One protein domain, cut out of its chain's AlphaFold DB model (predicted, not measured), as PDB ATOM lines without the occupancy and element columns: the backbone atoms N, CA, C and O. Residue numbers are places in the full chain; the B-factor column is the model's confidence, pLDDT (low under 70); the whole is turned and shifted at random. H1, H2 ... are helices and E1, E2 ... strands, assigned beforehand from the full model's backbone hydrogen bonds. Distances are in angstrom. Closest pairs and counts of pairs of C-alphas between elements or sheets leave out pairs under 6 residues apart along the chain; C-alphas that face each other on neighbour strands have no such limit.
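Overview. This is residues 7 to 200 of the 209 residues of the protein "Non-reducing end alpha-L-arabinofuranosidase" of Oryza nivara (UniProt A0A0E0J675). A twisted sheet of six strands, E6 E7 E8 E13 E10 E11, makes the core; H2 and H3 pack on one face, and the two-strand sheet E9 E12 covers part of the other. On the side of H2 away from the large sheet, E1 and E2 pair, while the small sheet E3 E4 E5 makes a head toward one end of the longest axis. The printed part has 194 residues, with three named helices and thirteen named strands in the order E1 H1 H2 E2 E3 E4 E5 H3 E6 E7 E8 E9 E10 E11 E12 E13. The large sheet and E9 E12 are antiparallel, E1 E2 parallel and E3 E4 E5 mixed; the class is mixed, helices and strands. The whole is compact, with a radius of gyration of the C-alphas of 16.9 A and spans of 52 by 35 by 32 A.

Along the chain. Begin with the large sheet: E6 is residues 90 to 92, E7 105 to 112 (23.2 A), E8 117 to 124 (22.7 A), E13 192 to 200 (25.2 A), E10 143 to 154 (26.0 A) and E11 173 to 176. Find C-alpha 200, where E13 ends, at (-57.024, 5.262, -14.309). H2, residues 23 to 38, runs 22.7 A from C-alpha 23 at (-48.677, 8.077, 15.588); H3 is 76 to 83 and H1 15 to 18. E9 is 130 to 135, E12 183 to 188, E1 7 to 11, E2 43 to 48, E3 52 to 54, E4 65 to 67 and E5 72 to 74.

Arrangement. E6 E7 E8 form a meander, each strand the antiparallel neighbour of the one before; look for N 91 and O 111 at 2.8 A, and N 108 and O 121 at 3.0 A. E8 and E13 bring N 120 and O 196 to 2.9 A, and E13 and E10 bring N 151 and O 195 to 2.8 A. E10 bends by 83 degrees at residue 146; in the hairpin E10 and E11, N 150 and O 175 are 2.9 A apart. H2 and H3 are on the same face, making two layers, helices on one face of a sheet. H2 has a height over the sheet of 8.1 A and runs slantwise to the strands, at 55 degrees to E7 on the local plane; the closest C-alphas are those of Thr 34 and Ser 108, 5.5 A. H3 has a height of 9.9 A and runs along the strands, at 14 degrees to E13 on the local plane. With its residues 23 to 30 alone, H2 touches H3, closest at the C-alphas of Ser 26 and Ser 77, 4.4 A, the same way at a shallow tilt of 32 degrees, only just short of steep. H1 and H2 touch only at the corner, closest at the C-alphas of Ala 18 and Ala 25, 5.1 A. E1, H1 H2, E2 make a strand-helix-strand unit, two parallel neighbour strands with helices between, its crossover right-handed; N 8 and O 45 are 3.0 A apart. Antiparallel E9 and E12 have N 132 and O 186 at 2.9 A. H3 is also on the sheet E3 E4 E5, where N 53 and O 65 are 3.0 A apart and the hairpin E4 and E5 has N 66 and O 73 at 3.0 A. Every O i to N i+4 pair is within hydrogen-bond range in H2 and 3 of 4 are in H3; H1 is too short for such a pair, and its one O i to N i+3 pair is within range.

Size, cuts and confidence. The two C-alphas farthest apart, those of Asp 57 and Arg 142, are 52.0 A apart. The printed part has no cut; its long links are E6 to E7 and E10 to E11. Look for low confidence at residues 113 to 116, with pLDDT under 70.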
ATOM      1  N   PHE A   7     -31.073  -5.553   2.070       96.12
ATOM      2  CA  PHE A   7     -32.255  -5.887   2.855       96.12
ATOM      3  C   PHE A   7     -32.200  -5.108   4.167       96.12
ATOM      4  O   PHE A   7     -31.295  -5.316   4.975       96.12
ATOM      5  N   VAL A   8     -33.178  -4.230   4.390       97.19
ATOM      6  CA  VAL A   8     -33.406  -3.615   5.701       97.19
ATOM      7  C   VAL A   8     -34.126  -4.639   6.578       97.19
ATOM      8  O   VAL A   8     -35.355  -4.678   6.629       97.19
ATOM      9  N   SER A   9     -33.355  -5.531   7.202       96.81
ATOM     10  CA  SER A   9     -33.900  -6.708   7.886       96.81
ATOM     11  C   SER A   9     -34.723  -6.394   9.128       96.81
ATOM     12  O   SER A   9     -35.576  -7.193   9.490       96.81
ATOM     13  N   GLU A  10     -34.484  -5.244   9.757       97.75
ATOM     14  CA  GLU A  10     -35.246  -4.757  10.902       97.75
ATOM     15  C   GLU A  10     -35.305  -3.229  10.868       97.75
ATOM     16  O   GLU A  10     -34.286  -2.559  10.668       97.75
ATOM     17  N   TYR A  11     -36.491  -2.673  11.092       98.00
ATOM     18  CA  TYR A  11     -36.660  -1.273  11.458       98.00
ATOM     19  C   TYR A  11     -37.887  -1.098  12.353       98.00
ATOM     20  O   TYR A  11     -38.912  -1.755  12.169       98.00
ATOM     21  N   ALA A  12     -37.762  -0.181  13.303       97.94
ATOM     22  CA  ALA A  12     -38.842   0.378  14.100       97.94
ATOM     23  C   ALA A  12     -38.317   1.640  14.792       97.94
ATOM     24  O   ALA A  12     -37.139   1.716  15.168       97.94
ATOM     25  N   VAL A  13     -39.183   2.626  14.999       97.88
ATOM     26  CA  VAL A  13     -38.917   3.658  16.003       97.88
ATOM     27  C   VAL A  13     -39.082   3.015  17.376       97.88
ATOM     28  O   VAL A  13     -40.032   2.281  17.628       97.88
ATOM     29  N   TRP A  14     -38.142   3.284  18.278       94.00
ATOM     30  CA  TRP A  14     -38.088   2.682  19.611       94.00
ATOM     31  C   TRP A  14     -37.786   3.748  20.674       94.00
ATOM     32  O   TRP A  14     -37.404   4.873  20.350       94.00
ATOM     33  N   ARG A  15     -37.925   3.384  21.957       91.81
ATOM     34  CA  ARG A  15     -37.754   4.265  23.139       91.81
ATOM     35  C   ARG A  15     -38.847   5.335  23.274       91.81
ATOM     36  O   ARG A  15     -40.015   5.035  23.064       91.81
ATOM     37  N   SER A  16     -38.490   6.541  23.728       89.75
ATOM     38  CA  SER A  16     -39.428   7.599  24.126       89.75
ATOM     39  C   SER A  16     -40.410   7.967  23.023       89.75
ATOM     40  O   SER A  16     -41.592   8.146  23.295       89.75
ATOM     41  N   ASP A  17     -39.925   8.028  21.787       90.81
ATOM     42  CA  ASP A  17     -40.704   8.519  20.650       90.81
ATOM     43  C   ASP A  17     -41.713   7.468  20.173       90.81
ATOM     44  O   ASP A  17     -42.740   7.791  19.572       90.81
ATOM     45  N   ALA A  18     -41.452   6.199  20.495       93.75
ATOM     46  CA  ALA A  18     -42.301   5.089  20.118       93.75
ATOM     47  C   ALA A  18     -43.601   5.013  20.908       93.75
ATOM     48  O   ALA A  18     -44.587   4.500  20.378       93.75
ATOM     49  N   GLY A  19     -43.608   5.458  22.170       93.50
ATOM     50  CA  GLY A  19     -44.697   5.092  23.075       93.50
ATOM     51  C   GLY A  19     -44.898   3.568  23.063       93.50
ATOM     52  O   GLY A  19     -43.910   2.844  23.000       93.50
ATOM     53  N   ARG A  20     -46.130   3.050  23.037       93.25
ATOM     54  CA  ARG A  20     -46.456   1.631  22.735       93.25
ATOM     55  C   ARG A  20     -46.809   1.376  21.263       93.25
ATOM     56  O   ARG A  20     -47.545   0.443  20.948       93.25
ATOM     57  N   GLY A  21     -46.302   2.220  20.371       96.62
ATOM     58  CA  GLY A  21     -46.726   2.328  18.979       96.62
ATOM     59  C   GLY A  21     -47.575   3.582  18.812       96.62
ATOM     60  O   GLY A  21     -48.802   3.512  18.799       96.62
ATOM     61  N   SER A  22     -46.908   4.731  18.746       98.19
ATOM     62  CA  SER A  22     -47.510   6.055  18.603       98.19
ATOM     63  C   SER A  22     -47.731   6.431  17.136       98.19
ATOM     64  O   SER A  22     -47.114   5.877  16.219       98.19
ATOM     65  N   LEU A  23     -48.585   7.428  16.896       98.56
ATOM     66  CA  LEU A  23     -48.677   8.077  15.588       98.56
ATOM     67  C   LEU A  23     -47.322   8.671  15.161       98.56
ATOM     68  O   LEU A  23     -46.944   8.531  14.002       98.56
ATOM     69  N   LEU A  24     -46.558   9.272  16.081       98.19
ATOM     70  CA  LEU A  24     -45.231   9.837  15.808       98.19
ATOM     71  C   LEU A  24     -44.288   8.804  15.183       98.19
ATOM     72  O   LEU A  24     -43.694   9.062  14.134       98.19
ATOM     73  N   ALA A  25     -44.191   7.628  15.809       98.25
ATOM     74  CA  ALA A  25     -43.393   6.512  15.313       98.25
ATOM     75  C   ALA A  25     -43.828   6.096  13.910       98.25
ATOM     76  O   ALA A  25     -43.008   6.023  12.997       98.25
ATOM     77  N   SER A  26     -45.136   5.923  13.721       98.38
ATOM     78  CA  SER A  26     -45.715   5.542  12.438       98.38
ATOM     79  C   SER A  26     -45.398   6.533  11.312       98.38
ATOM     80  O   SER A  26     -45.097   6.102  10.198       98.38
ATOM     81  N   LEU A  27     -45.432   7.843  11.571       98.50
ATOM     82  CA  LEU A  27     -45.109   8.858  10.561       98.50
ATOM     83  C   LEU A  27     -43.619   8.853  10.205       98.50
ATOM     84  O   LEU A  27     -43.264   8.960   9.030       98.50
ATOM     85  N   ALA A  28     -42.740   8.706  11.200       98.00
ATOM     86  CA  ALA A  28     -41.299   8.624  10.971       98.00
ATOM     87  C   ALA A  28     -40.927   7.373  10.157       98.00
ATOM     88  O   ALA A  28     -40.175   7.458   9.183       98.00
ATOM     89  N   GLU A  29     -41.514   6.227  10.496       98.44
ATOM     90  CA  GLU A  29     -41.353   4.969   9.761       98.44
ATOM     91  C   GLU A  29     -41.901   5.063   8.334       98.44
ATOM     92  O   GLU A  29     -41.289   4.537   7.407       98.44
ATOM     93  N   ALA A  30     -43.007   5.782   8.127       98.44
ATOM     94  CA  ALA A  30     -43.544   6.022   6.794       98.44
ATOM     95  C   ALA A  30     -42.590   6.828   5.907       98.44
ATOM     96  O   ALA A  30     -42.388   6.464   4.750       98.44
ATOM     97  N   ALA A  31     -41.971   7.904   6.408       97.19
ATOM     98  CA  ALA A  31     -40.980   8.618   5.597       97.19
ATOM     99  C   ALA A  31     -39.706   7.813   5.377       97.19
ATOM    100  O   ALA A  31     -39.100   7.927   4.311       97.19
ATOM    101  N   PHE A  32     -39.312   6.988   6.348       97.88
ATOM    102  CA  PHE A  32     -38.226   6.040   6.146       97.88
ATOM    103  C   PHE A  32     -38.542   5.087   4.984       97.88
ATOM    104  O   PHE A  32     -37.738   4.976   4.059       97.88
ATOM    105  N   LEU A  33     -39.741   4.494   4.960       97.81
ATOM    106  CA  LEU A  33     -40.204   3.641   3.861       97.81
ATOM    107  C   LEU A  33     -40.294   4.376   2.520       97.81
ATOM    108  O   LEU A  33     -39.843   3.840   1.514       97.81
ATOM    109  N   THR A  34     -40.780   5.618   2.493       96.75
ATOM    110  CA  THR A  34     -40.732   6.486   1.301       96.75
ATOM    111  C   THR A  34     -39.303   6.647   0.776       96.75
ATOM    112  O   THR A  34     -39.063   6.627  -0.434       96.75
ATOM    113  N   GLY A  35     -38.329   6.777   1.680       95.94
ATOM    114  CA  GLY A  35     -36.911   6.762   1.341       95.94
ATOM    115  C   GLY A  35     -36.474   5.436   0.718       95.94
ATOM    116  O   GLY A  35     -35.746   5.453  -0.272       95.94
ATOM    117  N   LEU A  36     -36.938   4.299   1.239       96.31
ATOM    118  CA  LEU A  36     -36.635   2.986   0.658       96.31
ATOM    119  C   LEU A  36     -37.245   2.823  -0.739       96.31
ATOM    120  O   LEU A  36     -36.548   2.364  -1.636       96.31
ATOM    121  N   GLU A  37     -38.484   3.266  -0.962       95.44
ATOM    122  CA  GLU A  37     -39.115   3.230  -2.292       95.44
ATOM    123  C   GLU A  37     -38.324   4.036  -3.324       95.44
ATOM    124  O   GLU A  37     -38.113   3.578  -4.448       95.44
ATOM    125  N   LYS A  38     -37.820   5.210  -2.925       94.94
ATOM    126  CA  LYS A  38     -36.965   6.052  -3.771       94.94
ATOM    127  C   LYS A  38     -35.622   5.394  -4.116       94.94
ATOM    128  O   LYS A  38     -35.049   5.727  -5.147       94.94
ATOM    129  N   ASN A  39     -35.127   4.496  -3.265       94.81
ATOM    130  CA  ASN A  39     -33.867   3.765  -3.444       94.81
ATOM    131  C   ASN A  39     -34.116   2.272  -3.745       94.81
ATOM    132  O   ASN A  39     -33.304   1.411  -3.397       94.81
ATOM    133  N   SER A  40     -35.263   1.947  -4.350       93.19
ATOM    134  CA  SER A  40     -35.676   0.567  -4.655       93.19
ATOM    135  C   SER A  40     -34.828  -0.105  -5.746       93.19
ATOM    136  O   SER A  40     -34.873  -1.323  -5.918       93.19
ATOM    137  N   ASP A  41     -33.989   0.661  -6.444       92.12
ATOM    138  CA  ASP A  41     -32.941   0.156  -7.331       92.12
ATOM    139  C   ASP A  41     -31.852  -0.624  -6.573       92.12
ATOM    140  O   ASP A  41     -31.259  -1.553  -7.130       92.12
ATOM    141  N   VAL A  42     -31.630  -0.306  -5.291       93.81
ATOM    142  CA  VAL A  42     -30.639  -0.976  -4.431       93.81
ATOM    143  C   VAL A  42     -31.246  -1.680  -3.215       93.81
ATOM    144  O   VAL A  42     -30.691  -2.690  -2.779       93.81
ATOM    145  N   VAL A  43     -32.377  -1.216  -2.674       94.25
ATOM    146  CA  VAL A  43     -33.082  -1.851  -1.543       94.25
ATOM    147  C   VAL A  43     -34.230  -2.712  -2.063       94.25
ATOM    148  O   VAL A  43     -35.187  -2.195  -2.625       94.25
ATOM    149  N   GLN A  44     -34.163  -4.025  -1.848       91.94
ATOM    150  CA  GLN A  44     -35.176  -4.961  -2.368       91.94
ATOM    151  C   GLN A  44     -36.188  -5.420  -1.322       91.94
ATOM    152  O   GLN A  44     -37.272  -5.885  -1.664       91.94
ATOM    153  N   MET A  45     -35.824  -5.345  -0.045       94.56
ATOM    154  CA  MET A  45     -36.645  -5.848   1.049       94.56
ATOM    155  C   MET A  45     -36.521  -4.928   2.261       94.56
ATOM    156  O   MET A  45     -35.461  -4.348   2.518       94.56
ATOM    157  N   ALA A  46     -37.601  -4.847   3.030       96.19
ATOM    158  CA  ALA A  46     -37.647  -4.203   4.330       96.19
ATOM    159  C   ALA A  46     -38.586  -4.995   5.242       96.19
ATOM    160  O   ALA A  46     -39.607  -5.501   4.776       96.19
ATOM    161  N   SER A  47     -38.248  -5.116   6.524       97.19
ATOM    162  CA  SER A  47     -39.095  -5.796   7.503       97.19
ATOM    163  C   SER A  47     -39.207  -4.976   8.777       97.19
ATOM    164  O   SER A  47     -38.205  -4.667   9.421       97.19
ATOM    165  N   TYR A  48     -40.442  -4.645   9.149       97.75
ATOM    166  CA  TYR A  48     -40.726  -4.100  10.470       97.75
ATOM    167  C   TYR A  48     -40.423  -5.161  11.524       97.75
ATOM    168  O   TYR A  48     -40.795  -6.325  11.340       97.75
ATOM    169  N   ALA A  49     -39.786  -4.774  12.626       96.81
ATOM    170  CA  ALA A  49     -39.518  -5.703  13.712       96.81
ATOM    171  C   ALA A  49     -39.642  -5.043  15.094       96.81
ATOM    172  O   ALA A  49     -39.095  -3.955  15.287       96.81
ATOM    173  N   PRO A  50     -40.297  -5.719  16.061       96.94
ATOM    174  CA  PRO A  50     -40.940  -7.036  15.963       96.94
ATOM    175  C   PRO A  50     -42.433  -6.968  15.563       96.94
ATOM    176  O   PRO A  50     -43.100  -5.937  15.666       96.94
ATOM    177  N   LEU A  51     -42.968  -8.079  15.038       97.56
ATOM    178  CA  LEU A  51     -44.327  -8.122  14.474       97.56
ATOM    179  C   LEU A  51     -45.421  -8.330  15.531       97.56
ATOM    180  O   LEU A  51     -46.485  -7.724  15.431       97.56
ATOM    181  N   PHE A  52     -45.180  -9.197  16.514       97.56
ATOM    182  CA  PHE A  52     -46.192  -9.646  17.465       97.56
ATOM    183  C   PHE A  52     -45.669  -9.601  18.895       97.56
ATOM    184  O   PHE A  52     -44.604 -10.150  19.172       97.56
ATOM    185  N   VAL A  53     -46.501  -9.106  19.812       97.50
ATOM    186  CA  VAL A  53     -46.242  -9.192  21.252       97.50
ATOM    187  C   VAL A  53     -47.472  -9.616  22.036       97.50
ATOM    188  O   VAL A  53     -48.574  -9.090  21.852       97.50
ATOM    189  N   ASN A  54     -47.268 -10.556  22.957       97.50
ATOM    190  CA  ASN A  54     -48.250 -10.843  23.988       97.50
ATOM    191  C   ASN A  54     -48.127  -9.776  25.079       97.50
ATOM    192  O   ASN A  54     -47.100  -9.683  25.745       97.50
ATOM    193  N   ASN A  55     -49.185  -9.000  25.308       96.31
ATOM    194  CA  ASN A  55     -49.195  -7.929  26.306       96.31
ATOM    195  C   ASN A  55     -48.882  -8.418  27.735       96.31
ATOM    196  O   ASN A  55     -48.503  -7.613  28.579       96.31
ATOM    197  N   ASN A  56     -49.060  -9.711  28.022       96.00
ATOM    198  CA  ASN A  56     -48.752 -10.294  29.330       96.00
ATOM    199  C   ASN A  56     -47.273 -10.691  29.500       96.00
ATOM    200  O   ASN A  56     -46.888 -11.047  30.608       96.00
ATOM    201  N   ASP A  57     -46.469 -10.652  28.433       94.88
ATOM    202  CA  ASP A  57     -45.054 -11.056  28.427       94.88
ATOM    203  C   ASP A  57     -44.233 -10.154  27.483       94.88
ATOM    204  O   ASP A  57     -43.583 -10.597  26.538       94.88
ATOM    205  N   GLN A  58     -44.352  -8.839  27.682       91.50
ATOM    206  CA  GLN A  58     -43.726  -7.839  26.821       91.50
ATOM    207  C   GLN A  58     -42.281  -7.543  27.265       91.50
ATOM    208  O   GLN A  58     -42.062  -6.906  28.294       91.50
ATOM    209  N   THR A  59     -41.295  -7.955  26.460       91.62
ATOM    210  CA  THR A  59     -39.856  -7.706  26.703       91.62
ATOM    211  C   THR A  59     -39.235  -6.663  25.767       91.62
ATOM    212  O   THR A  59     -38.141  -6.172  26.040       91.62
ATOM    213  N   TRP A  60     -39.919  -6.321  24.672       92.38
ATOM    214  CA  TRP A  60     -39.551  -5.271  23.717       92.38
ATOM    215  C   TRP A  60     -40.741  -4.338  23.475       92.38
ATOM    216  O   TRP A  60     -41.886  -4.698  23.746       92.38
ATOM    217  N   ASN A  61     -40.474  -3.111  23.029       90.50
ATOM    218  CA  ASN A  61     -41.512  -2.143  22.714       90.50
ATOM    219  C   ASN A  61     -40.994  -1.079  21.721       90.50
ATOM    220  O   ASN A  61     -39.925  -0.506  21.972       90.50
ATOM    221  N   PRO A  62     -41.743  -0.750  20.653       94.19
ATOM    222  CA  PRO A  62     -43.082  -1.234  20.302       94.19
ATOM    223  C   PRO A  62     -43.050  -2.485  19.407       94.19
ATOM    224  O   PRO A  62     -42.001  -2.860  18.886       94.19
ATOM    225  N   ASP A  63     -44.230  -3.065  19.189       97.12
ATOM    226  CA  ASP A  63     -44.489  -4.141  18.231       97.12
ATOM    227  C   ASP A  63     -45.671  -3.745  17.339       97.12
ATOM    228  O   ASP A  63     -46.527  -2.945  17.731       97.12
ATOM    229  N   ALA A  64     -45.761  -4.308  16.135       97.88
ATOM    230  CA  ALA A  64     -46.829  -3.950  15.200       97.88
ATOM    231  C   ALA A  64     -48.215  -4.421  15.688       97.88
ATOM    232  O   ALA A  64     -49.197  -3.680  15.601       97.88
ATOM    233  N   ILE A  65     -48.313  -5.646  16.207       98.56
ATOM    234  CA  ILE A  65     -49.575  -6.259  16.632       98.56
ATOM    235  C   ILE A  65     -49.461  -6.704  18.088       98.56
ATOM    236  O   ILE A  65     -48.652  -7.563  18.440       98.56
ATOM    237  N   VAL A  66     -50.327  -6.151  18.929       98.38
ATOM    238  CA  VAL A  66     -50.395  -6.467  20.356       98.38
ATOM    239  C   VAL A  66     -51.593  -7.372  20.599       98.38
ATOM    240  O   VAL A  66     -52.707  -7.067  20.167       98.38
ATOM    241  N   PHE A  67     -51.392  -8.480  21.306       98.44
ATOM    242  CA  PHE A  67     -52.452  -9.444  21.593       98.44
ATOM    243  C   PHE A  67     -52.417  -9.951  23.037       98.44
ATOM    244  O   PHE A  67     -51.441  -9.782  23.766       98.44
ATOM    245  N   ASN A  68     -53.517 -10.556  23.467       97.38
ATOM    246  CA  ASN A  68     -53.600 -11.392  24.663       97.38
ATOM    247  C   ASN A  68     -54.403 -12.667  24.321       97.38
ATOM    248  O   ASN A  68     -54.632 -12.957  23.150       97.38
ATOM    249  N   SER A  69     -54.856 -13.434  25.315       97.44
ATOM    250  CA  SER A  69     -55.552 -14.708  25.079       97.44
ATOM    251  C   SER A  69     -56.891 -14.627  24.322       97.44
ATOM    252  O   SER A  69     -57.405 -15.677  23.945       97.44
ATOM    253  N   TRP A  70     -57.499 -13.446  24.140       97.44
ATOM    254  CA  TRP A  70     -58.845 -13.323  23.551       97.44
ATOM    255  C   TRP A  70     -59.065 -12.105  22.637       97.44
ATOM    256  O   TRP A  70     -60.132 -11.989  22.038       97.44
ATOM    257  N   GLN A  71     -58.094 -11.200  22.518       98.25
ATOM    258  CA  GLN A  71     -58.195 -10.006  21.672       98.25
ATOM    259  C   GLN A  71     -56.827  -9.550  21.159       98.25
ATOM    260  O   GLN A  71     -55.787  -9.858  21.749       98.25
ATOM    261  N   GLN A  72     -56.850  -8.742  20.099       98.38
ATOM    262  CA  GLN A  72     -55.677  -8.097  19.521       98.38
ATOM    263  C   GLN A  72     -56.003  -6.704  18.976       98.38
ATOM    264  O   GLN A  72     -57.154  -6.412  18.647       98.38
ATOM    265  N   TYR A  73     -54.978  -5.869  18.826       98.62
ATOM    266  CA  TYR A  73     -55.044  -4.624  18.066       98.62
ATOM    267  C   TYR A  73     -53.748  -4.396  17.281       98.62
ATOM    268  O   TYR A  73     -52.676  -4.865  17.663       98.62
ATOM    269  N   GLY A  74     -53.858  -3.670  16.170       98.56
ATOM    270  CA  GLY A  74     -52.705  -3.171  15.426       98.56
ATOM    271  C   GLY A  74     -52.322  -1.777  15.906       98.56
ATOM    272  O   GLY A  74     -53.200  -0.941  16.130       98.56
ATOM    273  N   THR A  75     -51.031  -1.507  16.063       98.56
ATOM    274  CA  THR A  75     -50.520  -0.157  16.338       98.56
ATOM    275  C   THR A  75     -50.660   0.744  15.098       98.56
ATOM    276  O   THR A  75     -50.896   0.247  13.991       98.56
ATOM    277  N   PRO A  76     -50.519   2.073  15.229       98.62
ATOM    278  CA  PRO A  76     -50.405   2.980  14.087       98.62
ATOM    279  C   PRO A  76     -49.344   2.510  13.083       98.62
ATOM    280  O   PRO A  76     -49.607   2.514  11.883       98.62
ATOM    281  N   SER A  77     -48.200   2.002  13.564       98.44
ATOM    282  CA  SER A  77     -47.160   1.403  12.723       98.44
ATOM    283  C   SER A  77     -47.696   0.230  11.905       98.44
ATOM    284  O   SER A  77     -47.520   0.236  10.692       98.44
ATOM    285  N   TYR A  78     -48.431  -0.721  12.501       98.50
ATOM    286  CA  TYR A  78     -49.084  -1.802  11.742       98.50
ATOM    287  C   TYR A  78     -49.992  -1.266  10.635       98.50
ATOM    288  O   TYR A  78     -49.911  -1.713   9.490       98.50
ATOM    289  N   TRP A  79     -50.850  -0.300  10.958       98.56
ATOM    290  CA  TRP A  79     -51.785   0.263   9.990       98.56
ATOM    291  C   TRP A  79     -51.074   0.993   8.854       98.56
ATOM    292  O   TRP A  79     -51.449   0.830   7.694       98.56
ATOM    293  N   MET A  80     -50.008   1.724   9.160       97.94
ATOM    294  CA  MET A  80     -49.156   2.364   8.166       97.94
ATOM    295  C   MET A  80     -48.495   1.346   7.234       97.94
ATOM    296  O   MET A  80     -48.558   1.537   6.020       97.94
ATOM    297  N   GLN A  81     -47.984   0.216   7.750       97.12
ATOM    298  CA  GLN A  81     -47.445  -0.866   6.904       97.12
ATOM    299  C   GLN A  81     -48.466  -1.334   5.865       97.12
ATOM    300  O   GLN A  81     -48.108  -1.662   4.734       97.12
ATOM    301  N   THR A  82     -49.757  -1.356   6.220       95.81
ATOM    302  CA  THR A  82     -50.800  -1.798   5.285       95.81
ATOM    303  C   THR A  82     -50.913  -0.915   4.045       95.81
ATOM    304  O   THR A  82     -51.301  -1.415   2.992       95.81
ATOM    305  N   LEU A  83     -50.505   0.354   4.138       94.88
ATOM    306  CA  LEU A  83     -50.512   1.305   3.026       94.88
ATOM    307  C   LEU A  83     -49.285   1.166   2.111       94.88
ATOM    308  O   LEU A  83     -49.305   1.689   0.998       94.88
ATOM    309  N   PHE A  84     -48.253   0.426   2.531       95.31
ATOM    310  CA  PHE A  84     -47.058   0.099   1.736       95.31
ATOM    311  C   PHE A  84     -47.083  -1.318   1.138       95.31
ATOM    312  O   PHE A  84     -46.115  -1.743   0.515       95.31
ATOM    313  N   ARG A  85     -48.187  -2.065   1.270       90.62
ATOM    314  CA  ARG A  85     -48.303  -3.422   0.694       90.62
ATOM    315  C   ARG A  85     -48.055  -3.445  -0.815       90.62
ATOM    316  O   ARG A  85     -47.370  -4.335  -1.307       90.62
ATOM    317  N   GLU A  86     -48.544  -2.422  -1.511       87.88
ATOM    318  CA  GLU A  86     -48.426  -2.284  -2.967       87.88
ATOM    319  C   GLU A  86     -47.017  -1.891  -3.433       87.88
ATOM    320  O   GLU A  86     -46.768  -1.819  -4.628       87.88
ATOM    321  N   SER A  87     -46.077  -1.623  -2.520       90.31
ATOM    322  CA  SER A  87     -44.698  -1.260  -2.870       90.31
ATOM    323  C   SER A  87     -43.909  -2.435  -3.450       90.31
ATOM    324  O   SER A  87     -43.005  -2.237  -4.260       90.31
ATOM    325  N   SER A  88     -44.242  -3.669  -3.059       87.88
ATOM    326  CA  SER A  88     -43.570  -4.860  -3.576       87.88
ATOM    327  C   SER A  88     -43.944  -5.093  -5.042       87.88
ATOM    328  O   SER A  88     -45.109  -5.295  -5.377       87.88
ATOM    329  N   GLY A  89     -42.948  -5.049  -5.929       85.94
ATOM    330  CA  GLY A  89     -43.147  -5.206  -7.373       85.94
ATOM    331  C   GLY A  89     -43.672  -3.958  -8.091       85.94
ATOM    332  O   GLY A  89     -43.912  -4.012  -9.297       85.94
ATOM    333  N   ALA A  90     -43.831  -2.828  -7.396       91.00
ATOM    334  CA  ALA A  90     -44.229  -1.582  -8.033       91.00
ATOM    335  C   ALA A  90     -43.053  -0.829  -8.663       91.00
ATOM    336  O   ALA A  90     -41.896  -0.952  -8.266       91.00
ATOM    337  N   MET A  91     -43.382  -0.000  -9.650       91.69
ATOM    338  CA  MET A  91     -42.464   0.942 -10.272       91.69
ATOM    339  C   MET A  91     -42.542   2.285  -9.550       91.69
ATOM    340  O   MET A  91     -43.625   2.859  -9.438       91.69
ATOM    341  N   PHE A  92     -41.397   2.788  -9.091       94.06
ATOM    342  CA  PHE A  92     -41.279   4.124  -8.509       94.06
ATOM    343  C   PHE A  92     -41.258   5.213  -9.592       94.06
ATOM    344  O   PHE A  92     -40.594   5.063 -10.618       94.06
ATOM    345  N   HIS A  93     -41.932   6.334  -9.326       93.69
ATOM    346  CA  HIS A  93     -41.986   7.505 -10.202       93.69
ATOM    347  C   HIS A  93     -41.320   8.726  -9.554       93.69
ATOM    348  O   HIS A  93     -41.537   8.986  -8.368       93.69
ATOM    349  N   PRO A  94     -40.537   9.521 -10.311       93.38
ATOM    350  CA  PRO A  94     -39.927  10.741  -9.793       93.38
ATOM    351  C   PRO A  94     -40.958  11.739  -9.251       93.38
ATOM    352  O   PRO A  94     -41.967  12.020  -9.896       93.38
ATOM    353  N   ILE A  95     -40.658  12.335  -8.095       93.19
ATOM    354  CA  ILE A  95     -41.478  13.375  -7.466       93.19
ATOM    355  C   ILE A  95     -40.638  14.614  -7.190       93.19
ATOM    356  O   ILE A  95     -39.513  14.525  -6.696       93.19
ATOM    357  N   THR A  96     -41.253  15.772  -7.418       93.56
ATOM    358  CA  THR A  96     -40.730  17.080  -7.027       93.56
ATOM    359  C   THR A  96     -41.720  17.753  -6.083       93.56
ATOM    360  O   THR A  96     -42.885  17.931  -6.433       93.56
ATOM    361  N   ILE A  97     -41.262  18.156  -4.894       92.75
ATOM    362  CA  ILE A  97     -42.059  18.936  -3.939       92.75
ATOM    363  C   ILE A  97     -41.575  20.386  -3.980       92.75
ATOM    364  O   ILE A  97     -40.517  20.710  -3.444       92.75
ATOM    365  N   THR A  98     -42.370  21.270  -4.578       92.75
ATOM    366  CA  THR A  98     -42.099  22.716  -4.600       92.75
ATOM    367  C   THR A  98     -42.994  23.405  -3.577       92.75
ATOM    368  O   THR A  98     -44.120  23.789  -3.880       92.75
ATOM    369  N   SER A  99     -42.517  23.512  -2.336       88.06
ATOM    370  CA  SER A  99     -43.279  24.085  -1.223       88.06
ATOM    371  C   SER A  99     -42.354  24.646  -0.142       88.06
ATOM    372  O   SER A  99     -41.282  24.089   0.115       88.06
ATOM    373  N   SER A 100     -42.795  25.703   0.547       88.19
ATOM    374  CA  SER A 100     -42.147  26.202   1.771       88.19
ATOM    375  C   SER A 100     -42.155  25.170   2.904       88.19
ATOM    376  O   SER A 100     -41.332  25.253   3.807       88.19
ATOM    377  N   TYR A 101     -43.044  24.176   2.832       86.50
ATOM    378  CA  TYR A 101     -43.156  23.070   3.786       86.50
ATOM    379  C   TYR A 101     -42.322  21.843   3.389       86.50
ATOM    380  O   TYR A 101     -42.436  20.806   4.030       86.50
ATOM    381  N   SER A 102     -41.495  21.922   2.339       81.00
ATOM    382  CA  SER A 102     -40.737  20.772   1.812       81.00
ATOM    383  C   SER A 102     -39.861  20.066   2.855       81.00
ATOM    384  O   SER A 102     -39.719  18.851   2.784       81.00
ATOM    385  N   GLY A 103     -39.341  20.784   3.856       88.31
ATOM    386  CA  GLY A 103     -38.592  20.184   4.971       88.31
ATOM    387  C   GLY A 103     -39.438  19.339   5.936       88.31
ATOM    388  O   GLY A 103     -38.884  18.543   6.685       88.31
ATOM    389  N   SER A 104     -40.763  19.487   5.898       92.50
ATOM    390  CA  SER A 104     -41.727  18.777   6.749       92.50
ATOM    391  C   SER A 104     -42.579  17.773   5.968       92.50
ATOM    392  O   SER A 104     -43.538  17.233   6.520       92.50
ATOM    393  N   LEU A 105     -42.262  17.532   4.691       96.56
ATOM    394  CA  LEU A 105     -42.991  16.610   3.827       96.56
ATOM    395  C   LEU A 105     -42.076  15.500   3.309       96.56
ATOM    396  O   LEU A 105     -40.952  15.750   2.882       96.56
ATOM    397  N   ALA A 106     -42.601  14.281   3.254       96.88
ATOM    398  CA  ALA A 106     -42.018  13.185   2.483       96.88
ATOM    399  C   ALA A 106     -43.075  12.635   1.525       96.88
ATOM    400  O   ALA A 106     -44.243  12.550   1.898       96.88
ATOM    401  N   ALA A 107     -42.691  12.269   0.301       96.94
ATOM    402  CA  ALA A 107     -43.633  11.719  -0.670       96.94
ATOM    403  C   ALA A 107     -43.015  10.634  -1.555       96.94
ATOM    404  O   ALA A 107     -41.842  10.728  -1.927       96.94
ATOM    405  N   SER A 108     -43.832   9.651  -1.925       96.00
ATOM    406  CA  SER A 108     -43.537   8.628  -2.931       96.00
ATOM    407  C   SER A 108     -44.726   8.437  -3.869       96.00
ATOM    408  O   SER A 108     -45.878   8.652  -3.493       96.00
ATOM    409  N   ALA A 109     -44.440   8.066  -5.114       95.75
ATOM    410  CA  ALA A 109     -45.429   7.778  -6.136       95.75
ATOM    411  C   ALA A 109     -45.023   6.471  -6.795       95.75
ATOM    412  O   ALA A 109     -43.892   6.343  -7.269       95.75
ATOM    413  N   ILE A 110     -45.931   5.506  -6.800       93.75
ATOM    414  CA  ILE A 110     -45.687   4.188  -7.369       93.75
ATOM    415  C   ILE A 110     -46.856   3.761  -8.254       93.75
ATOM    416  O   ILE A 110     -48.001   4.162  -8.042       93.75
ATOM    417  N   THR A 111     -46.577   2.908  -9.231       90.50
ATOM    418  CA  THR A 111     -47.603   2.172  -9.981       90.50
ATOM    419  C   THR A 111     -47.312   0.694  -9.900       90.50
ATOM    420  O   THR A 111     -46.175   0.277 -10.136       90.50
ATOM    421  N   TRP A 112     -48.332  -0.107  -9.628       81.81
ATOM    422  CA  TRP A 112     -48.195  -1.554  -9.662       81.81
ATOM    423  C   TRP A 112     -48.456  -2.062 -11.087       81.81
ATOM    424  O   TRP A 112     -49.441  -1.649 -11.698       81.81
ATOM    425  N   GLN A 113     -47.554  -2.894 -11.630       65.50
ATOM    426  CA  GLN A 113     -47.473  -3.202 -13.073       65.50
ATOM    427  C   GLN A 113     -48.768  -3.761 -13.679       65.50
ATOM    428  O   GLN A 113     -49.079  -3.414 -14.815       65.50
ATOM    429  N   ASP A 114     -49.537  -4.544 -12.920       64.56
ATOM    430  CA  ASP A 114     -50.786  -5.147 -13.406       64.56
ATOM    431  C   ASP A 114     -52.047  -4.423 -12.887       64.56
ATOM    432  O   ASP A 114     -53.162  -4.918 -13.057       64.56
ATOM    433  N   SER A 115     -51.902  -3.257 -12.239       61.00
ATOM    434  CA  SER A 115     -53.044  -2.454 -11.784       61.00
ATOM    435  C   SER A 115     -53.210  -1.198 -12.621       61.00
ATOM    436  O   SER A 115     -52.254  -0.489 -12.923       61.00
ATOM    437  N   GLU A 116     -54.464  -0.836 -12.867       69.50
ATOM    438  CA  GLU A 116     -54.852   0.477 -13.387       69.50
ATOM    439  C   GLU A 116     -54.763   1.577 -12.305       69.50
ATOM    440  O   GLU A 116     -55.407   2.617 -12.428       69.50
ATOM    441  N   ASN A 117     -54.000   1.360 -11.224       76.44
ATOM    442  CA  ASN A 117     -53.937   2.251 -10.070       76.44
ATOM    443  C   ASN A 117     -52.536   2.846  -9.895       76.44
ATOM    444  O   ASN A 117     -51.514   2.160  -9.948       76.44
ATOM    445  N   SER A 118     -52.502   4.150  -9.640       87.38
ATOM    446  CA  SER A 118     -51.308   4.868  -9.190       87.38
ATOM    447  C   SER A 118     -51.483   5.263  -7.730       87.38
ATOM    448  O   SER A 118     -52.520   5.804  -7.358       87.38
ATOM    449  N   PHE A 119     -50.467   5.027  -6.905       90.81
ATOM    450  CA  PHE A 119     -50.486   5.362  -5.485       90.81
ATOM    451  C   PHE A 119     -49.543   6.529  -5.237       90.81
ATOM    452  O   PHE A 119     -48.345   6.422  -5.494       90.81
ATOM    453  N   LEU A 120     -50.075   7.632  -4.723       95.44
ATOM    454  CA  LEU A 120     -49.298   8.769  -4.247       95.44
ATOM    455  C   LEU A 120     -49.421   8.847  -2.730       95.44
ATOM    456  O   LEU A 120     -50.503   9.091  -2.203       95.44
ATOM    457  N   ARG A 121     -48.307   8.690  -2.025       97.06
ATOM    458  CA  ARG A 121     -48.244   8.796  -0.568       97.06
ATOM    459  C   ARG A 121     -47.557  10.092  -0.193       97.06
ATOM    460  O   ARG A 121     -46.502  10.408  -0.739       97.06
ATOM    461  N   ILE A 122     -48.139  10.839   0.739       97.50
ATOM    462  CA  ILE A 122     -47.548  12.059   1.287       97.50
ATOM    463  C   ILE A 122     -47.669  12.033   2.809       97.50
ATOM    464  O   ILE A 122     -48.755  11.852   3.361       97.50
ATOM    465  N   ILE A 123     -46.540  12.236   3.475       98.12
ATOM    466  CA  ILE A 123     -46.421  12.347   4.921       98.12
ATOM    467  C   ILE A 123     -46.225  13.824   5.259       98.12
ATOM    468  O   ILE A 123     -45.315  14.452   4.719       98.12
ATOM    469  N   ASN A 124     -47.053  14.363   6.154       97.81
ATOM    470  CA  ASN A 124     -46.890  15.684   6.751       97.81
ATOM    471  C   ASN A 124     -46.440  15.550   8.207       97.81
ATOM    472  O   ASN A 124     -47.223  15.150   9.066       97.81
ATOM    473  N   PHE A 125     -45.191  15.922   8.480       95.50
ATOM    474  CA  PHE A 125     -44.614  15.971   9.826       95.50
ATOM    475  C   PHE A 125     -44.954  17.247  10.585       95.50
ATOM    476  O   PHE A 125     -44.730  17.318  11.788       95.50
ATOM    477  N   GLY A 126     -45.430  18.274   9.881       95.69
ATOM    478  CA  GLY A 126     -45.708  19.575  10.461       95.69
ATOM    479  C   GLY A 126     -46.940  19.570  11.361       95.69
ATOM    480  O   GLY A 126     -47.874  18.785  11.187       95.69
ATOM    481  N   SER A 127     -46.957  20.527  12.285       95.44
ATOM    482  CA  SER A 127     -48.106  20.833  13.138       95.44
ATOM    483  C   SER A 127     -49.215  21.608  12.425       95.44
ATOM    484  O   SER A 127     -50.296  21.766  12.987       95.44
ATOM    485  N   ASP A 128     -48.962  22.070  11.200       95.06
ATOM    486  CA  ASP A 128     -49.899  22.870  10.422       95.06
ATOM    487  C   ASP A 128     -50.503  22.058   9.265       95.06
ATOM    488  O   ASP A 128     -49.821  21.205   8.677       95.06
ATOM    489  N   PRO A 129     -51.771  22.322   8.895       96.75
ATOM    490  CA  PRO A 129     -52.331  21.806   7.658       96.75
ATOM    491  C   PRO A 129     -51.560  22.348   6.451       96.75
ATOM    492  O   PRO A 129     -51.216  23.530   6.409       96.75
ATOM    493  N   VAL A 130     -51.345  21.510   5.438       97.44
ATOM    494  CA  VAL A 130     -50.630  21.904   4.215       97.44
ATOM    495  C   VAL A 130     -51.529  21.703   3.003       97.44
ATOM    496  O   VAL A 130     -51.880  20.576   2.657       97.44
ATOM    497  N   SER A 131     -51.880  22.797   2.329       96.44
ATOM    498  CA  SER A 131     -52.597  22.748   1.052       96.44
ATOM    499  C   SER A 131     -51.611  22.642  -0.108       96.44
ATOM    500  O   SER A 131     -50.714  23.473  -0.246       96.44
ATOM    501  N   LEU A 132     -51.784  21.625  -0.951       95.88
ATOM    502  CA  LEU A 132     -50.924  21.333  -2.095       95.88
ATOM    503  C   LEU A 132     -51.751  21.219  -3.371       95.88
ATOM    504  O   LEU A 132     -52.890  20.756  -3.357       95.88
ATOM    505  N   THR A 133     -51.138  21.589  -4.493       97.00
ATOM    506  CA  THR A 133     -51.606  21.164  -5.815       97.00
ATOM    507  C   THR A 133     -50.763  19.975  -6.247       97.00
ATOM    508  O   THR A 133     -49.554  20.104  -6.428       97.00
ATOM    509  N   ILE A 134     -51.397  18.820  -6.404       96.25
ATOM    510  CA  ILE A 134     -50.789  17.624  -6.982       96.25
ATOM    511  C   ILE A 134     -50.964  17.712  -8.495       96.25
ATOM    512  O   ILE A 134     -52.045  18.044  -8.975       96.25
ATOM    513  N   SER A 135     -49.897  17.458  -9.248       96.00
ATOM    514  CA  SER A 135     -49.926  17.383 -10.711       96.00
ATOM    515  C   SER A 135     -49.200  16.120 -11.162       96.00
ATOM    516  O   SER A 135     -48.001  15.983 -10.929       96.00
ATOM    517  N   ALA A 136     -49.935  15.202 -11.780       93.19
ATOM    518  CA  ALA A 136     -49.439  13.962 -12.350       93.19
ATOM    519  C   ALA A 136     -49.348  14.097 -13.874       93.19
ATOM    520  O   ALA A 136     -50.289  14.530 -14.538       93.19
ATOM    521  N   THR A 137     -48.206  13.721 -14.437       91.50
ATOM    522  CA  THR A 137     -47.953  13.730 -15.882       91.50
ATOM    523  C   THR A 137     -47.474  12.352 -16.327       91.50
ATOM    524  O   THR A 137     -47.011  11.557 -15.515       91.50
ATOM    525  N   GLY A 138     -47.619  12.038 -17.617       87.88
ATOM    526  CA  GLY A 138     -47.176  10.748 -18.160       87.88
ATOM    527  C   GLY A 138     -48.051   9.545 -17.781       87.88
ATOM    528  O   GLY A 138     -47.619   8.412 -17.969       87.88
ATOM    529  N   LEU A 139     -49.270   9.768 -17.273       87.00
ATOM    530  CA  LEU A 139     -50.233   8.695 -17.013       87.00
ATOM    531  C   LEU A 139     -50.666   8.024 -18.326       87.00
ATOM    532  O   LEU A 139     -50.880   8.695 -19.336       87.00
ATOM    533  N   GLN A 140     -50.835   6.700 -18.298       83.44
ATOM    534  CA  GLN A 140     -51.235   5.917 -19.477       83.44
ATOM    535  C   GLN A 140     -52.698   6.152 -19.890       83.44
ATOM    536  O   GLN A 140     -53.060   5.935 -21.045       83.44
ATOM    537  N   ALA A 141     -53.534   6.619 -18.962       88.31
ATOM    538  CA  ALA A 141     -54.911   7.016 -19.211       88.31
ATOM    539  C   ALA A 141     -55.326   8.157 -18.269       88.31
ATOM    540  O   ALA A 141     -54.564   8.570 -17.394       88.31
ATOM    541  N   ARG A 142     -56.537   8.687 -18.475       91.31
ATOM    542  CA  ARG A 142     -57.084   9.767 -17.643       91.31
ATOM    543  C   ARG A 142     -57.415   9.281 -16.240       91.31
ATOM    544  O   ARG A 142     -57.817   8.132 -16.075       91.31
ATOM    545  N   VAL A 143     -57.336  10.168 -15.256       93.50
ATOM    546  CA  VAL A 143     -57.761   9.852 -13.884       93.50
ATOM    547  C   VAL A 143     -59.286   9.700 -13.823       93.50
ATOM    548  O   VAL A 143     -60.039  10.558 -14.283       93.50
ATOM    549  N   ASN A 144     -59.750   8.598 -13.239       93.06
ATOM    550  CA  ASN A 144     -61.151   8.323 -12.952       93.06
ATOM    551  C   ASN A 144     -61.477   8.693 -11.500       93.06
ATOM    552  O   ASN A 144     -61.173   7.949 -10.562       93.06
ATOM    553  N   ALA A 145     -62.172   9.815 -11.313       94.19
ATOM    554  CA  ALA A 145     -62.535  10.299  -9.984       94.19
ATOM    555  C   ALA A 145     -63.464   9.363  -9.200       94.19
ATOM    556  O   ALA A 145     -63.386   9.316  -7.975       94.19
ATOM    557  N   LEU A 146     -64.313   8.587  -9.882       93.31
ATOM    558  CA  LEU A 146     -65.229   7.644  -9.227       93.31
ATOM    559  C   LEU A 146     -64.502   6.411  -8.679       93.31
ATOM    560  O   LEU A 146     -64.958   5.822  -7.704       93.31
ATOM    561  N   GLY A 147     -63.372   6.031  -9.279       92.75
ATOM    562  CA  GLY A 147     -62.534   4.929  -8.796       92.75
ATOM    563  C   GLY A 147     -61.453   5.359  -7.802       92.75
ATOM    564  O   GLY A 147     -60.869   4.507  -7.142       92.75
ATOM    565  N   SER A 148     -61.181   6.661  -7.697       95.81
ATOM    566  CA  SER A 148     -60.078   7.185  -6.890       95.81
ATOM    567  C   SER A 148     -60.456   7.375  -5.420       95.81
ATOM    568  O   SER A 148     -61.537   7.873  -5.093       95.81
ATOM    569  N   THR A 149     -59.541   7.049  -4.511       97.19
ATOM    570  CA  THR A 149     -59.777   7.147  -3.064       97.19
ATOM    571  C   THR A 149     -58.630   7.817  -2.330       97.19
ATOM    572  O   THR A 149     -57.490   7.769  -2.777       97.19
ATOM    573  N   ALA A 150     -58.929   8.419  -1.182       98.00
ATOM    574  CA  ALA A 150     -57.927   8.900  -0.244       98.00
ATOM    575  C   ALA A 150     -58.002   8.084   1.047       98.00
ATOM    576  O   ALA A 150     -59.092   7.796   1.537       98.00
ATOM    577  N   THR A 151     -56.854   7.724   1.607       98.50
ATOM    578  CA  THR A 151     -56.758   7.056   2.907       98.50
ATOM    579  C   THR A 151     -55.834   7.853   3.810       98.50
ATOM    580  O   THR A 151     -54.686   8.093   3.447       98.50
ATOM    581  N   VAL A 152     -56.321   8.261   4.983       98.69
ATOM    582  CA  VAL A 152     -55.573   9.120   5.914       98.69
ATOM    583  C   VAL A 152     -55.397   8.433   7.264       98.69
ATOM    584  O   VAL A 152     -56.358   7.909   7.822       98.69
ATOM    585  N   ILE A 153     -54.179   8.471   7.808       98.75
ATOM    586  CA  ILE A 153     -53.879   8.154   9.211       98.75
ATOM    587  C   ILE A 153     -53.436   9.455   9.883       98.75
ATOM    588  O   ILE A 153     -52.489  10.100   9.431       98.75
ATOM    589  N   THR A 154     -54.123   9.861  10.947       98.62
ATOM    590  CA  THR A 154     -53.796  11.057  11.739       98.62
ATOM    591  C   THR A 154     -54.473  10.974  13.110       98.62
ATOM    592  O   THR A 154     -55.306  10.097  13.343       98.62
ATOM    593  N   SER A 155     -54.115  11.879  14.018       98.19
ATOM    594  CA  SER A 155     -54.783  12.089  15.299       98.19
ATOM    595  C   SER A 155     -54.542  13.514  15.797       98.19
ATOM    596  O   SER A 155     -53.636  14.204  15.330       98.19
ATOM    597  N   SER A 156     -55.330  13.958  16.775       96.31
ATOM    598  CA  SER A 156     -55.153  15.269  17.411       96.31
ATOM    599  C   SER A 156     -53.897  15.357  18.283       96.31
ATOM    600  O   SER A 156     -53.404  16.459  18.520       96.31
ATOM    601  N   ASN A 157     -53.362  14.223  18.747       97.25
ATOM    602  CA  ASN A 157     -52.103  14.145  19.482       97.25
ATOM    603  C   ASN A 157     -51.148  13.158  18.797       97.25
ATOM    604  O   ASN A 157     -51.496  12.007  18.542       97.25
ATOM    605  N   VAL A 158     -49.922  13.607  18.526       97.06
ATOM    606  CA  VAL A 158     -48.896  12.810  17.840       97.06
ATOM    607  C   VAL A 158     -48.441  11.594  18.659       97.06
ATOM    608  O   VAL A 158     -47.970  10.610  18.099       97.06
ATOM    609  N   MET A 159     -48.634  11.617  19.977       97.81
ATOM    610  CA  MET A 159     -48.347  10.486  20.865       97.81
ATOM    611  C   MET A 159     -49.559   9.568  21.078       97.81
ATOM    612  O   MET A 159     -49.542   8.746  21.989       97.81
ATOM    613  N   ASP A 160     -50.626   9.697  20.284       98.31
ATOM    614  CA  ASP A 160     -51.759   8.781  20.383       98.31
ATOM    615  C   ASP A 160     -51.413   7.370  19.896       98.31
ATOM    616  O   ASP A 160     -50.738   7.178  18.884       98.31
ATOM    617  N   GLU A 161     -51.940   6.386  20.625       98.31
ATOM    618  CA  GLU A 161     -51.704   4.951  20.454       98.31
ATOM    619  C   GLU A 161     -53.035   4.188  20.460       98.31
ATOM    620  O   GLU A 161     -54.024   4.641  21.050       98.31
ATOM    621  N   ASN A 162     -53.040   2.991  19.873       98.62
ATOM    622  CA  ASN A 162     -54.134   2.033  20.037       98.62
ATOM    623  C   ASN A 162     -53.938   1.205  21.314       98.62
ATOM    624  O   ASN A 162     -52.817   0.992  21.777       98.62
ATOM    625  N   SER A 163     -55.035   0.719  21.888       98.25
ATOM    626  CA  SER A 163     -55.024  -0.109  23.098       98.25
ATOM    627  C   SER A 163     -56.177  -1.109  23.083       98.25
ATOM    628  O   SER A 163     -57.095  -0.990  22.280       98.25
ATOM    629  N   PHE A 164     -56.219  -2.056  24.020       98.31
ATOM    630  CA  PHE A 164     -57.383  -2.944  24.140       98.31
ATOM    631  C   PHE A 164     -58.696  -2.208  24.460       98.31
ATOM    632  O   PHE A 164     -59.761  -2.666  24.062       98.31
ATOM    633  N   SER A 165     -58.642  -1.075  25.171       98.00
ATOM    634  CA  SER A 165     -59.839  -0.276  25.468       98.00
ATOM    635  C   SER A 165     -60.258   0.628  24.309       98.00
ATOM    636  O   SER A 165     -61.421   1.018  24.234       98.00
ATOM    637  N   ASN A 166     -59.332   0.960  23.408       98.25
ATOM    638  CA  ASN A 166     -59.604   1.732  22.203       98.25
ATOM    639  C   ASN A 166     -58.728   1.231  21.036       98.25
ATOM    640  O   ASN A 166     -57.718   1.860  20.703       98.25
ATOM    641  N   PRO A 167     -59.078   0.083  20.425       98.25
ATOM    642  CA  PRO A 167     -58.211  -0.589  19.452       98.25
ATOM    643  C   PRO A 167     -58.112   0.149  18.117       98.25
ATOM    644  O   PRO A 167     -57.201  -0.126  17.342       98.25
ATOM    645  N   ASN A 168     -59.028   1.091  17.866       98.31
ATOM    646  CA  ASN A 168     -59.140   1.825  16.611       98.31
ATOM    647  C   ASN A 168     -58.970   3.346  16.792       98.31
ATOM    648  O   ASN A 168     -59.563   4.121  16.043       98.31
ATOM    649  N   LYS A 169     -58.206   3.789  17.801       98.56
ATOM    650  CA  LYS A 169     -57.982   5.220  18.065       98.56
ATOM    651  C   LYS A 169     -57.282   5.917  16.897       98.56
ATOM    652  O   LYS A 169     -57.670   7.015  16.517       98.56
ATOM    653  N   VAL A 170     -56.262   5.269  16.343       98.69
ATOM    654  CA  VAL A 170     -55.442   5.742  15.229       98.69
ATOM    655  C   VAL A 170     -55.383   4.624  14.194       98.69
ATOM    656  O   VAL A 170     -54.642   3.649  14.335       98.69
ATOM    657  N   VAL A 171     -56.228   4.744  13.172       98.69
ATOM    658  CA  VAL A 171     -56.394   3.767  12.087       98.69
ATOM    659  C   VAL A 171     -56.576   4.492  10.751       98.69
ATOM    660  O   VAL A 171     -56.897   5.682  10.752       98.69
ATOM    661  N   PRO A 172     -56.398   3.812   9.606       98.56
ATOM    662  CA  PRO A 172     -56.613   4.417   8.304       98.56
ATOM    663  C   PRO A 172     -58.099   4.707   8.090       98.56
ATOM    664  O   PRO A 172     -58.945   3.821   8.217       98.56
ATOM    665  N   VAL A 173     -58.411   5.944   7.721       98.50
ATOM    666  CA  VAL A 173     -59.755   6.369   7.326       98.50
ATOM    667  C   VAL A 173     -59.767   6.560   5.817       98.50
ATOM    668  O   VAL A 173     -59.114   7.463   5.295       98.50
ATOM    669  N   LYS A 174     -60.500   5.690   5.118       98.25
ATOM    670  CA  LYS A 174     -60.659   5.724   3.661       98.25
ATOM    671  C   LYS A 174     -61.899   6.526   3.263       98.25
ATOM    672  O   LYS A 174     -62.966   6.353   3.849       98.25
ATOM    673  N   SER A 175     -61.772   7.369   2.246       98.06
ATOM    674  CA  SER A 175     -62.843   8.194   1.684       98.06
ATOM    675  C   SER A 175     -62.739   8.287   0.159       98.06
ATOM    676  O   SER A 175     -61.707   7.978  -0.444       98.06
ATOM    677  N   GLN A 176     -63.831   8.698  -0.488       97.69
ATOM    678  CA  GLN A 176     -63.831   8.975  -1.923       97.69
ATOM    679  C   GLN A 176     -63.007  10.235  -2.216       97.69
ATOM    680  O   GLN A 176     -63.219  11.268  -1.581       97.69
ATOM    681  N   LEU A 177     -62.140  10.185  -3.230       97.25
ATOM    682  CA  LEU A 177     -61.415  11.359  -3.713       97.25
ATOM    683  C   LEU A 177     -62.167  11.979  -4.898       97.25
ATOM    684  O   LEU A 177     -61.800  11.816  -6.057       97.25
ATOM    685  N   SER A 178     -63.269  12.671  -4.606       95.25
ATOM    686  CA  SER A 178     -64.213  13.157  -5.627       95.25
ATOM    687  C   SER A 178     -63.633  14.192  -6.595       95.25
ATOM    688  O   SER A 178     -64.185  14.391  -7.672       95.25
ATOM    689  N   ASN A 179     -62.549  14.869  -6.213       96.62
ATOM    690  CA  ASN A 179     -61.836  15.837  -7.043       96.62
ATOM    691  C   ASN A 179     -60.571  15.254  -7.697       96.62
ATOM    692  O   ASN A 179     -59.746  16.028  -8.184       96.62
ATOM    693  N   ALA A 180     -60.394  13.927  -7.682       96.81
ATOM    694  CA  ALA A 180     -59.250  13.289  -8.316       96.81
ATOM    695  C   ALA A 180     -59.197  13.626  -9.810       96.81
ATOM    696  O   ALA A 180     -60.166  13.448 -10.549       96.81
ATOM    697  N   ALA A 181     -58.040  14.110 -10.235       95.88
ATOM    698  CA  ALA A 181     -57.737  14.505 -11.600       95.88
ATOM    699  C   ALA A 181     -56.215  14.476 -11.790       95.88
ATOM    700  O   ALA A 181     -55.462  14.354 -10.820       95.88
ATOM    701  N   GLU A 182     -55.746  14.643 -13.026       94.75
ATOM    702  CA  GLU A 182     -54.315  14.797 -13.322       94.75
ATOM    703  C   GLU A 182     -53.720  16.007 -12.592       94.75
ATOM    704  O   GLU A 182     -52.552  15.997 -12.219       94.75
ATOM    705  N   GLN A 183     -54.533  17.036 -12.347       97.25
ATOM    706  CA  GLN A 183     -54.203  18.138 -11.459       97.25
ATOM    707  C   GLN A 183     -55.320  18.322 -10.435       97.25
ATOM    708  O   GLN A 183     -56.456  18.620 -10.797       97.25
ATOM    709  N   MET A 184     -54.995  18.177  -9.153       97.19
ATOM    710  CA  MET A 184     -55.966  18.272  -8.064       97.19
ATOM    711  C   MET A 184     -55.392  19.020  -6.866       97.19
ATOM    712  O   MET A 184     -54.192  18.979  -6.602       97.19
ATOM    713  N   GLN A 185     -56.263  19.697  -6.123       97.38
ATOM    714  CA  GLN A 185     -55.901  20.309  -4.849       97.38
ATOM    715  C   GLN A 185     -56.239  19.367  -3.699       97.38
ATOM    716  O   GLN A 185     -57.312  18.766  -3.677       97.38
ATOM    717  N   VAL A 186     -55.338  19.271  -2.730       97.12
ATOM    718  CA  VAL A 186     -55.548  18.510  -1.497       97.12
ATOM    719  C   VAL A 186     -55.088  19.328  -0.301       97.12
ATOM    720  O   VAL A 186     -54.189  20.161  -0.417       97.12
ATOM    721  N   THR A 187     -55.671  19.053   0.861       97.25
ATOM    722  CA  THR A 187     -55.199  19.583   2.141       97.25
ATOM    723  C   THR A 187     -54.793  18.415   3.020       97.25
ATOM    724  O   THR A 187     -55.615  17.564   3.354       97.25
ATOM    725  N   LEU A 188     -53.515  18.375   3.384       97.88
ATOM    726  CA  LEU A 188     -52.964  17.402   4.315       97.88
ATOM    727  C   LEU A 188     -53.205  17.895   5.738       97.88
ATOM    728  O   LEU A 188     -52.913  19.051   6.051       97.88
ATOM    729  N   ALA A 189     -53.710  17.022   6.605       98.00
ATOM    730  CA  ALA A 189     -53.819  17.326   8.027       98.00
ATOM    731  C   ALA A 189     -52.419  17.467   8.666       98.00
ATOM    732  O   ALA A 189     -51.449  16.902   8.141       98.00
ATOM    733  N   PRO A 190     -52.286  18.185   9.796       97.81
ATOM    734  CA  PRO A 190     -51.102  18.098  10.649       97.81
ATOM    735  C   PRO A 190     -50.779  16.649  11.005       97.81
ATOM    736  O   PRO A 190     -51.709  15.856  11.154       97.81
ATOM    737  N   HIS A 191     -49.498  16.320  11.177       98.19
ATOM    738  CA  HIS A 191     -49.042  14.997  11.627       98.19
ATOM    739  C   HIS A 191     -49.839  13.852  10.979       98.19
ATOM    740  O   HIS A 191     -50.595  13.132  11.640       98.19
ATOM    741  N   SER A 192     -49.750  13.741   9.657       98.62
ATOM    742  CA  SER A 192     -50.593  12.819   8.902       98.62
ATOM    743  C   SER A 192     -49.826  12.033   7.857       98.62
ATOM    744  O   SER A 192     -48.853  12.501   7.269       98.62
ATOM    745  N   PHE A 193     -50.319  10.828   7.610       98.62
ATOM    746  CA  PHE A 193     -50.018  10.041   6.429       98.62
ATOM    747  C   PHE A 193     -51.244  10.087   5.526       98.62
ATOM    748  O   PHE A 193     -52.333   9.728   5.972       98.62
ATOM    749  N   SER A 194     -51.079  10.463   4.260       98.44
ATOM    750  CA  SER A 194     -52.144  10.411   3.251       98.44
ATOM    751  C   SER A 194     -51.715   9.552   2.059       98.44
ATOM    752  O   SER A 194     -50.690   9.839   1.447       98.44
ATOM    753  N   SER A 195     -52.502   8.531   1.713       97.50
ATOM    754  CA  SER A 195     -52.432   7.821   0.425       97.50
ATOM    755  C   SER A 195     -53.533   8.335  -0.490       97.50
ATOM    756  O   SER A 195     -54.692   8.384  -0.079       97.50
ATOM    757  N   PHE A 196     -53.186   8.688  -1.719       96.94
ATOM    758  CA  PHE A 196     -54.111   8.995  -2.800       96.94
ATOM    759  C   PHE A 196     -53.982   7.894  -3.848       96.94
ATOM    760  O   PHE A 196     -52.979   7.810  -4.559       96.94
ATOM    761  N   ASP A 197     -55.005   7.055  -3.924       94.56
ATOM    762  CA  ASP A 197     -55.080   5.933  -4.845       94.56
ATOM    763  C   ASP A 197     -55.853   6.438  -6.071       94.56
ATOM    764  O   ASP A 197     -57.074   6.610  -6.020       94.56
ATOM    765  N   LEU A 198     -55.135   6.766  -7.142       93.75
ATOM    766  CA  LEU A 198     -55.693   7.294  -8.381       93.75
ATOM    767  C   LEU A 198     -56.014   6.139  -9.324       93.75
ATOM    768  O   LEU A 198     -55.107   5.497  -9.857       93.75
ATOM    769  N   ALA A 199     -57.303   5.906  -9.550       92.69
ATOM    770  CA  ALA A 199     -57.753   4.972 -10.572       92.69
ATOM    771  C   ALA A 199     -57.592   5.609 -11.952       92.69
ATOM    772  O   ALA A 199     -57.969   6.767 -12.156       92.69
ATOM    773  N   LEU A 200     -57.082   4.854 -12.914       90.12
ATOM    774  CA  LEU A 200     -57.024   5.262 -14.309       90.12
ATOM    775  C   LEU A 200     -58.257   4.742 -15.053       90.12
ATOM    776  O   LEU A 200     -58.790   3.674 -14.765       90.12
TER     777      LEU A 200